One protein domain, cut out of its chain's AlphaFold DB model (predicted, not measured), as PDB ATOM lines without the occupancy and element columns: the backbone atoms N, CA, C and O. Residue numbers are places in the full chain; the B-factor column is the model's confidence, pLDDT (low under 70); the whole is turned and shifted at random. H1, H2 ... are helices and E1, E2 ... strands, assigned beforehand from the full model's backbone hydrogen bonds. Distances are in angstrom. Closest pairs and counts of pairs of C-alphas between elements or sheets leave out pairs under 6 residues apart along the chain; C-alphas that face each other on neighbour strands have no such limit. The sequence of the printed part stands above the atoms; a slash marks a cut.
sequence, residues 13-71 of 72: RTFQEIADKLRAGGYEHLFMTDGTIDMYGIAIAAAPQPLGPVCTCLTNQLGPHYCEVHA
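Overview. This is residues 13 to 71 of the 72 residues of an uncharacterized protein of Paraburkholderia insulsa (UniProt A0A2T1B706). With little regular structure, this is a long rod with two separate ends: H1 and the loops after it make a small head, the hairpin of E1 and E2 makes the other end, and a thin connection, of which residues 45 to 50 stand free, joins them. The printed part has 59 residues, with named elements in the order H1, E1, E2; these hold only 20 residues, class mixed, the two-strand sheet antiparallel. It is extended, with a radius of gyration of the C-alphas of 19.9 A and spans of 60 by 21 by 16 A.

Along the chain. H1, residues 13 to 24, begins at C-alpha 13 (18.232, 7.595, 123.886) and is 16.4 A long. E1 is residues 54 to 57, 9.6 A. E2, residues 67 to 70, 9.3 A, ends at C-alpha 70 (-3.567, 20.844, 132.233).

Arrangement. In H1 every O i to N i+4 pair is within hydrogen-bond range. H1 and E2 are apart. E1 and E2 form a hairpin at 154 degrees; N 54 and O 70 are within hydrogen-bond range at 3.1 A.

Size, cuts and confidence. The farthest C-alphas, Thr 33 and Leu 62, are 60.5 A apart. The printed part has no cut. The link from H1 to E1 is long, 29 residues. Residues 50 to 68 and 70 to 71 have pLDDT under 70.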
ATOM      1  N   ARG A  13      18.686   6.351 123.261       94.12
ATOM      2  CA  ARG A  13      18.232   7.595 123.886       94.12
ATOM      3  C   ARG A  13      18.316   7.530 125.410       94.12
ATOM      4  O   ARG A  13      18.864   8.437 126.023       94.12
ATOM      5  N   THR A  14      17.801   6.463 126.016       91.75
ATOM      6  CA  THR A  14      17.860   6.270 127.472       91.75
ATOM      7  C   THR A  14      19.303   6.187 127.965       91.75
ATOM      8  O   THR A  14      19.629   6.776 128.993       91.75
ATOM      9  N   PHE A  15      20.183   5.503 127.228       92.62
ATOM     10  CA  PHE A  15      21.605   5.443 127.563       92.62
ATOM     11  C   PHE A  15      22.247   6.837 127.563       92.62
ATOM     12  O   PHE A  15      22.915   7.202 128.530       92.62
ATOM     13  N   GLN A  16      22.000   7.640 126.523       94.12
ATOM     14  CA  GLN A  16      22.535   9.003 126.440       94.12
ATOM     15  C   GLN A  16      21.978   9.909 127.541       94.12
ATOM     16  O   GLN A  16      22.736  10.637 128.173       94.12
ATOM     17  N   GLU A  17      20.684   9.809 127.856       93.25
ATOM     18  CA  GLU A  17      20.076  10.563 128.959       93.25
ATOM     19  C   GLU A  17      20.743  10.255 130.310       93.25
ATOM     20  O   GLU A  17      20.937  11.158 131.129       93.25
ATOM     21  N   ILE A  18      21.117   8.994 130.554       91.44
ATOM     22  CA  ILE A  18      21.872   8.598 131.750       91.44
ATOM     23  C   ILE A  18      23.294   9.167 131.694       91.44
ATOM     24  O   ILE A  18      23.740   9.778 132.668       91.44
ATOM     25  N   ALA A  19      23.990   8.998 130.567       93.56
ATOM     26  CA  ALA A  19      25.355   9.480 130.382       93.56
ATOM     27  C   ALA A  19      25.455  10.994 130.621       93.56
ATOM     28  O   ALA A  19      26.291  11.444 131.403       93.56
ATOM     29  N   ASP A  20      24.558  11.778 130.031       95.25
ATOM     30  CA  ASP A  20      24.550  13.233 130.162       95.25
ATOM     31  C   ASP A  20      24.292  13.683 131.602       95.25
ATOM     32  O   ASP A  20      24.952  14.600 132.091       95.25
ATOM     33  N   LYS A  21      23.389  13.008 132.328       93.06
ATOM     34  CA  LYS A  21      23.144  13.291 133.752       93.06
ATOM     35  C   LYS A  21      24.367  12.991 134.617       93.06
ATOM     36  O   LYS A  21      24.672  13.765 135.521       93.06
ATOM     37  N   LEU A  22      25.071  11.892 134.345       93.38
ATOM     38  CA  LEU A  22      26.288  11.529 135.074       93.38
ATOM     39  C   LEU A  22      27.431  12.511 134.785       93.38
ATOM     40  O   LEU A  22      28.085  12.965 135.725       93.38
ATOM     41  N   ARG A  23      27.620  12.919 133.524       94.88
ATOM     42  CA  ARG A  23      28.596  13.962 133.151       94.88
ATOM     43  C   ARG A  23      28.278  15.297 133.809       94.88
ATOM     44  O   ARG A  23      29.145  15.896 134.438       94.88
ATOM     45  N   ALA A  24      27.016  15.726 133.760       95.56
ATOM     46  CA  ALA A  24      26.567  16.949 134.428       95.56
ATOM     47  C   ALA A  24      26.784  16.907 135.953       95.56
ATOM     48  O   ALA A  24      27.013  17.944 136.572       95.56
ATOM     49  N   GLY A  25      26.748  15.714 136.556       92.38
ATOM     50  CA  GLY A  25      27.080  15.487 137.963       92.38
ATOM     51  C   GLY A  25      28.581  15.389 138.274       92.38
ATOM     52  O   GLY A  25      28.929  15.219 139.439       92.38
ATOM     53  N   GLY A  26      29.467  15.477 137.276       93.56
ATOM     54  CA  GLY A  26      30.923  15.386 137.447       93.56
ATOM     55  C   GLY A  26      31.472  13.959 137.552       93.56
ATOM     56  O   GLY A  26      32.613  13.763 137.975       93.56
ATOM     57  N   TYR A  27      30.695  12.945 137.167       93.75
ATOM     58  CA  TYR A  27      31.074  11.533 137.273       93.75
ATOM     59  C   TYR A  27      31.848  11.013 136.047       93.75
ATOM     60  O   TYR A  27      31.614   9.906 135.570       93.75
ATOM     61  N   GLU A  28      32.801  11.792 135.529       93.75
ATOM     62  CA  GLU A  28      33.562  11.424 134.318       93.75
ATOM     63  C   GLU A  28      34.374  10.125 134.475       93.75
ATOM     64  O   GLU A  28      34.622   9.405 133.513       93.75
ATOM     65  N   HIS A  29      34.747   9.780 135.707       92.25
ATOM     66  CA  HIS A  29      35.515   8.577 136.034       92.25
ATOM     67  C   HIS A  29      34.762   7.254 135.807       92.25
ATOM     68  O   HIS A  29      35.382   6.197 135.895       92.25
ATOM     69  N   LEU A  30      33.452   7.292 135.544       93.00
ATOM     70  CA  LEU A  30      32.652   6.096 135.264       93.00
ATOM     71  C   LEU A  30      32.732   5.665 133.794       93.00
ATOM     72  O   LEU A  30      32.372   4.533 133.481       93.00
ATOM     73  N   PHE A  31      33.149   6.550 132.882       94.25
ATOM     74  CA  PHE A  31      33.157   6.261 131.448       94.25
ATOM     75  C   PHE A  31      34.434   5.525 131.051       94.25
ATOM     76  O   PHE A  31      35.541   6.061 131.116       94.25
ATOM     77  N   MET A  32      34.263   4.282 130.617       92.31
ATOM     78  CA  MET A  32      35.356   3.403 130.224       92.31
ATOM     79  C   MET A  32      35.707   3.589 128.744       92.31
ATOM     80  O   MET A  32      34.908   4.062 127.935       92.31
ATOM     81  N   THR A  33      36.912   3.175 128.352       92.94
ATOM     82  CA  THR A  33      37.397   3.308 126.964       92.94
ATOM     83  C   THR A  33      36.610   2.475 125.951       92.94
ATOM     84  O   THR A  33      36.690   2.739 124.757       92.94
ATOM     85  N   ASP A  34      35.878   1.462 126.411       91.06
ATOM     86  CA  ASP A  34      35.006   0.609 125.597       91.06
ATOM     87  C   ASP A  34      33.570   1.156 125.473       91.06
ATOM     88  O   ASP A  34      32.710   0.506 124.884       91.06
ATOM     89  N   GLY A  35      33.304   2.350 126.016       88.50
ATOM     90  CA  GLY A  35      31.989   2.987 125.997       88.50
ATOM     91  C   GLY A  35      31.032   2.485 127.080       88.50
ATOM     92  O   GLY A  35      29.892   2.947 127.133       88.50
ATOM     93  N   THR A  36      31.467   1.574 127.957       90.88
ATOM     94  CA  THR A  36      30.668   1.148 129.112       90.88
ATOM     95  C   THR A  36      30.684   2.200 130.225       90.88
ATOM     96  O   THR A  36      31.596   3.025 130.328       90.88
ATOM     97  N   ILE A  37      29.647   2.175 131.066       91.31
ATOM     98  CA  ILE A  37      29.550   2.998 132.275       91.31
ATOM     99  C   ILE A  37      29.766   2.074 133.477       91.31
ATOM    100  O   ILE A  37      28.937   1.206 133.754       91.31
ATOM    101  N   ASP A  38      30.874   2.253 134.191       91.19
ATOM    102  CA  ASP A  38      31.157   1.536 135.432       91.19
ATOM    103  C   ASP A  38      30.334   2.135 136.571       91.19
ATOM    104  O   ASP A  38      30.680   3.166 137.132       91.19
ATOM    105  N   MET A  39      29.226   1.488 136.920       86.50
ATOM    106  CA  MET A  39      28.333   1.948 137.984       86.50
ATOM    107  C   MET A  39      28.719   1.413 139.373       86.50
ATOM    108  O   MET A  39      27.870   1.348 140.266       86.50
ATOM    109  N   TYR A  40      29.968   0.982 139.587       85.44
ATOM    110  CA  TYR A  40      30.392   0.466 140.889       85.44
ATOM    111  C   TYR A  40      30.173   1.497 142.008       85.44
ATOM    112  O   TYR A  40      30.739   2.586 142.000       85.44
ATOM    113  N   GLY A  41      29.351   1.135 142.997       81.75
ATOM    114  CA  GLY A  41      29.000   2.025 144.109       81.75
ATOM    115  C   GLY A  41      27.931   3.073 143.781       81.75
ATOM    116  O   GLY A  41      27.672   3.937 144.615       81.75
ATOM    117  N   ILE A  42      27.285   2.991 142.613       81.44
ATOM    118  CA  ILE A  42      26.215   3.901 142.192       81.44
ATOM    119  C   ILE A  42      24.906   3.131 142.063       81.44
ATOM    120  O   ILE A  42      24.792   2.173 141.304       81.44
ATOM    121  N   ALA A  43      23.893   3.585 142.795       83.81
ATOM    122  CA  ALA A  43      22.530   3.092 142.665       83.81
ATOM    123  C   ALA A  43      21.718   4.002 141.734       83.81
ATOM    124  O   ALA A  43      21.834   5.226 141.796       83.81
ATOM    125  N   ILE A  44      20.853   3.408 140.908       82.00
ATOM    126  CA  ILE A  44      19.828   4.137 140.154       82.00
ATOM    127  C   ILE A  44      18.541   4.123 140.976       82.00
ATOM    128  O   ILE A  44      18.058   3.057 141.357       82.00
ATOM    129  N   ALA A  45      17.968   5.298 141.220       84.12
ATOM    130  CA  ALA A  45      16.643   5.442 141.809       84.12
ATOM    131  C   ALA A  45      15.670   6.010 140.772       84.12
ATOM    132  O   ALA A  45      16.047   6.846 139.948       84.12
ATOM    133  N   ALA A  46      14.407   5.582 140.830       83.62
ATOM    134  CA  ALA A  46      13.353   6.241 140.074       83.62
ATOM    135  C   ALA A  46      13.210   7.677 140.594       83.62
ATOM    136  O   ALA A  46      12.949   7.892 141.780       83.62
ATOM    137  N   ALA A  47      13.392   8.658 139.710       76.50
ATOM    138  CA  ALA A  47      13.045  10.027 140.045       76.50
ATOM    139  C   ALA A  47      11.533  10.099 140.323       76.50
ATOM    140  O   ALA A  47      10.765   9.385 139.664       76.50
ATOM    141  N   PRO A  48      11.083  10.965 141.251       78.94
ATOM    142  CA  PRO A  48       9.680  11.337 141.307       78.94
ATOM    143  C   PRO A  48       9.264  11.746 139.899       78.94
ATOM    144  O   PRO A  48       9.971  12.532 139.261       78.94
ATOM    145  N   GLN A  49       8.167  11.182 139.392       71.56
ATOM    146  CA  GLN A  49       7.641  11.648 138.119       71.56
ATOM    147  C   GLN A  49       7.399  13.151 138.281       71.56
ATOM    148  O   GLN A  49       6.674  13.534 139.207       71.56
ATOM    149  N   PRO A  50       8.025  14.011 137.454       63.38
ATOM    150  CA  PRO A  50       7.599  15.394 137.398       63.38
ATOM    151  C   PRO A  50       6.095  15.354 137.154       63.38
ATOM    152  O   PRO A  50       5.642  14.532 136.351       63.38
ATOM    153  N   LEU A  51       5.328  16.194 137.849       63.22
ATOM    154  CA  LEU A  51       3.945  16.431 137.459       63.22
ATOM    155  C   LEU A  51       4.021  17.034 136.051       63.22
ATOM    156  O   LEU A  51       4.293  18.215 135.862       63.22
ATOM    157  N   GLY A  52       3.972  16.160 135.052       59.88
ATOM    158  CA  GLY A  52       3.839  16.539 133.666       59.88
ATOM    159  C   GLY A  52       2.417  17.029 133.460       59.88
ATOM    160  O   GLY A  52       1.532  16.715 134.265       59.88
ATOM    161  N   PRO A  53       2.173  17.791 132.392       63.22
ATOM    162  CA  PRO A  53       0.825  18.207 132.116       63.22
ATOM    163  C   PRO A  53      -0.077  16.982 131.942       63.22
ATOM    164  O   PRO A  53       0.255  16.044 131.210       63.22
ATOM    165  N   VAL A  54      -1.200  16.970 132.656       65.38
ATOM    166  CA  VAL A  54      -2.141  15.851 132.626       65.38
ATOM    167  C   VAL A  54      -3.079  16.060 131.444       65.38
ATOM    168  O   VAL A  54      -3.730  17.098 131.345       65.38
ATOM    169  N   CYS A  55      -3.155  15.071 130.552       63.84
ATOM    170  CA  CYS A  55      -4.177  15.039 129.513       63.84
ATOM    171  C   CYS A  55      -5.454  14.425 130.083       63.84
ATOM    172  O   CYS A  55      -5.496  13.223 130.356       63.84
ATOM    173  N   THR A  56      -6.508  15.223 130.218       66.31
ATOM    174  CA  THR A  56      -7.858  14.693 130.434       66.31
ATOM    175  C   THR A  56      -8.604  14.715 129.106       66.31
ATOM    176  O   THR A  56      -8.783  15.760 128.485       66.31
ATOM    177  N   CYS A  57      -9.006  13.539 128.623       65.00
ATOM    178  CA  CYS A  57      -9.840  13.434 127.430       65.00
ATOM    179  C   CYS A  57     -11.283  13.216 127.896       65.00
ATOM    180  O   CYS A  57     -11.640  12.141 128.383       65.00
ATOM    181  N   LEU A  58     -12.113  14.251 127.779       63.62
ATOM    182  CA  LEU A  58     -13.539  14.158 128.073       63.62
ATOM    183  C   LEU A  58     -14.234  13.472 126.894       63.62
ATOM    184  O   LEU A  58     -14.451  14.071 125.842       63.62
ATOM    185  N   THR A  59     -14.615  12.204 127.052       60.78
ATOM    186  CA  THR A  59     -15.531  11.556 126.108       60.78
ATOM    187  C   THR A  59     -16.947  12.068 126.359       60.78
ATOM    188  O   THR A  59     -17.714  11.441 127.090       60.78
ATOM    189  N   ASN A  60     -17.319  13.206 125.767       58.78
ATOM    190  CA  ASN A  60     -18.738  13.491 125.570       58.78
ATOM    191  C   ASN A  60     -19.184  12.748 124.296       58.78
ATOM    192  O   ASN A  60     -18.475  12.730 123.295       58.78
ATOM    193  N   GLN A  61     -20.323  12.061 124.344       59.19
ATOM    194  CA  GLN A  61     -20.833  11.238 123.233       59.19
ATOM    195  C   GLN A  61     -21.372  12.083 122.050       59.19
ATOM    196  O   GLN A  61     -22.080  11.554 121.198       59.19
ATOM    197  N   LEU A  62     -21.111  13.397 122.010       57.41
ATOM    198  CA  LEU A  62     -21.828  14.367 121.171       57.41
ATOM    199  C   LEU A  62     -20.925  15.413 120.471       57.41
ATOM    200  O   LEU A  62     -21.452  16.354 119.880       57.41
ATOM    201  N   GLY A  63     -19.592  15.280 120.481       57.69
ATOM    202  CA  GLY A  63     -18.691  16.276 119.879       57.69
ATOM    203  C   GLY A  63     -17.241  15.807 119.685       57.69
ATOM    204  O   GLY A  63     -16.889  14.714 120.130       57.69
ATOM    205  N   PRO A  64     -16.393  16.601 118.994       56.28
ATOM    206  CA  PRO A  64     -15.017  16.217 118.685       56.28
ATOM    207  C   PRO A  64     -14.218  15.955 119.964       56.28
ATOM    208  O   PRO A  64     -14.241  16.756 120.897       56.28
ATOM    209  N   HIS A  65     -13.502  14.829 119.990       59.56
ATOM    210  CA  HIS A  65     -12.592  14.479 121.074       59.56
ATOM    211  C   HIS A  65     -11.457  15.501 121.121       59.56
ATOM    212  O   HIS A  65     -10.596  15.514 120.242       59.56
ATOM    213  N   TYR A  66     -11.443  16.355 122.136       61.34
ATOM    214  CA  TYR A  66     -10.260  17.130 122.478       61.34
ATOM    215  C   TYR A  66      -9.730  16.636 123.822       61.34
ATOM    216  O   TYR A  66     -10.493  16.235 124.703       61.34
ATOM    217  N   CYS A  67      -8.407  16.608 123.947       64.81
ATOM    218  CA  CYS A  67      -7.743  16.354 125.216       64.81
ATOM    219  C   CYS A  67      -7.247  17.700 125.737       64.81
ATOM    220  O   CYS A  67      -6.534  18.415 125.028       64.81
ATOM    221  N   GLU A  68      -7.659  18.063 126.945       68.62
ATOM    222  CA  GLU A  68      -7.155  19.261 127.603       68.62
ATOM    223  C   GLU A  68      -5.825  18.935 128.269       68.62
ATOM    224  O   GLU A  68      -5.714  17.960 129.013       68.62
ATOM    225  N   VAL A  69      -4.816  19.753 127.981       70.06
ATOM    226  CA  VAL A  69      -3.488  19.670 128.588       70.06
ATOM    227  C   VAL A  69      -3.495  20.605 129.792       70.06
ATOM    228  O   VAL A  69      -3.501  21.826 129.628       70.06
ATOM    229  N   HIS A  70      -3.549  20.051 131.000       64.94
ATOM    230  CA  HIS A  70      -3.567  20.844 132.233       64.94
ATOM    231  C   HIS A  70      -2.136  21.057 132.713       64.94
ATOM    232  O   HIS A  70      -1.390  20.090 132.827       64.94
ATOM    233  N   ALA A  71      -1.739  22.304 132.976       64.19
ATOM    234  CA  ALA A  71      -0.472  22.572 133.654       64.19
ATOM    235  C   ALA A  71      -0.498  21.968 135.069       64.19
ATOM    236  O   ALA A  71      -1.562  21.891 135.683       64.19
TER     237      ALA A  71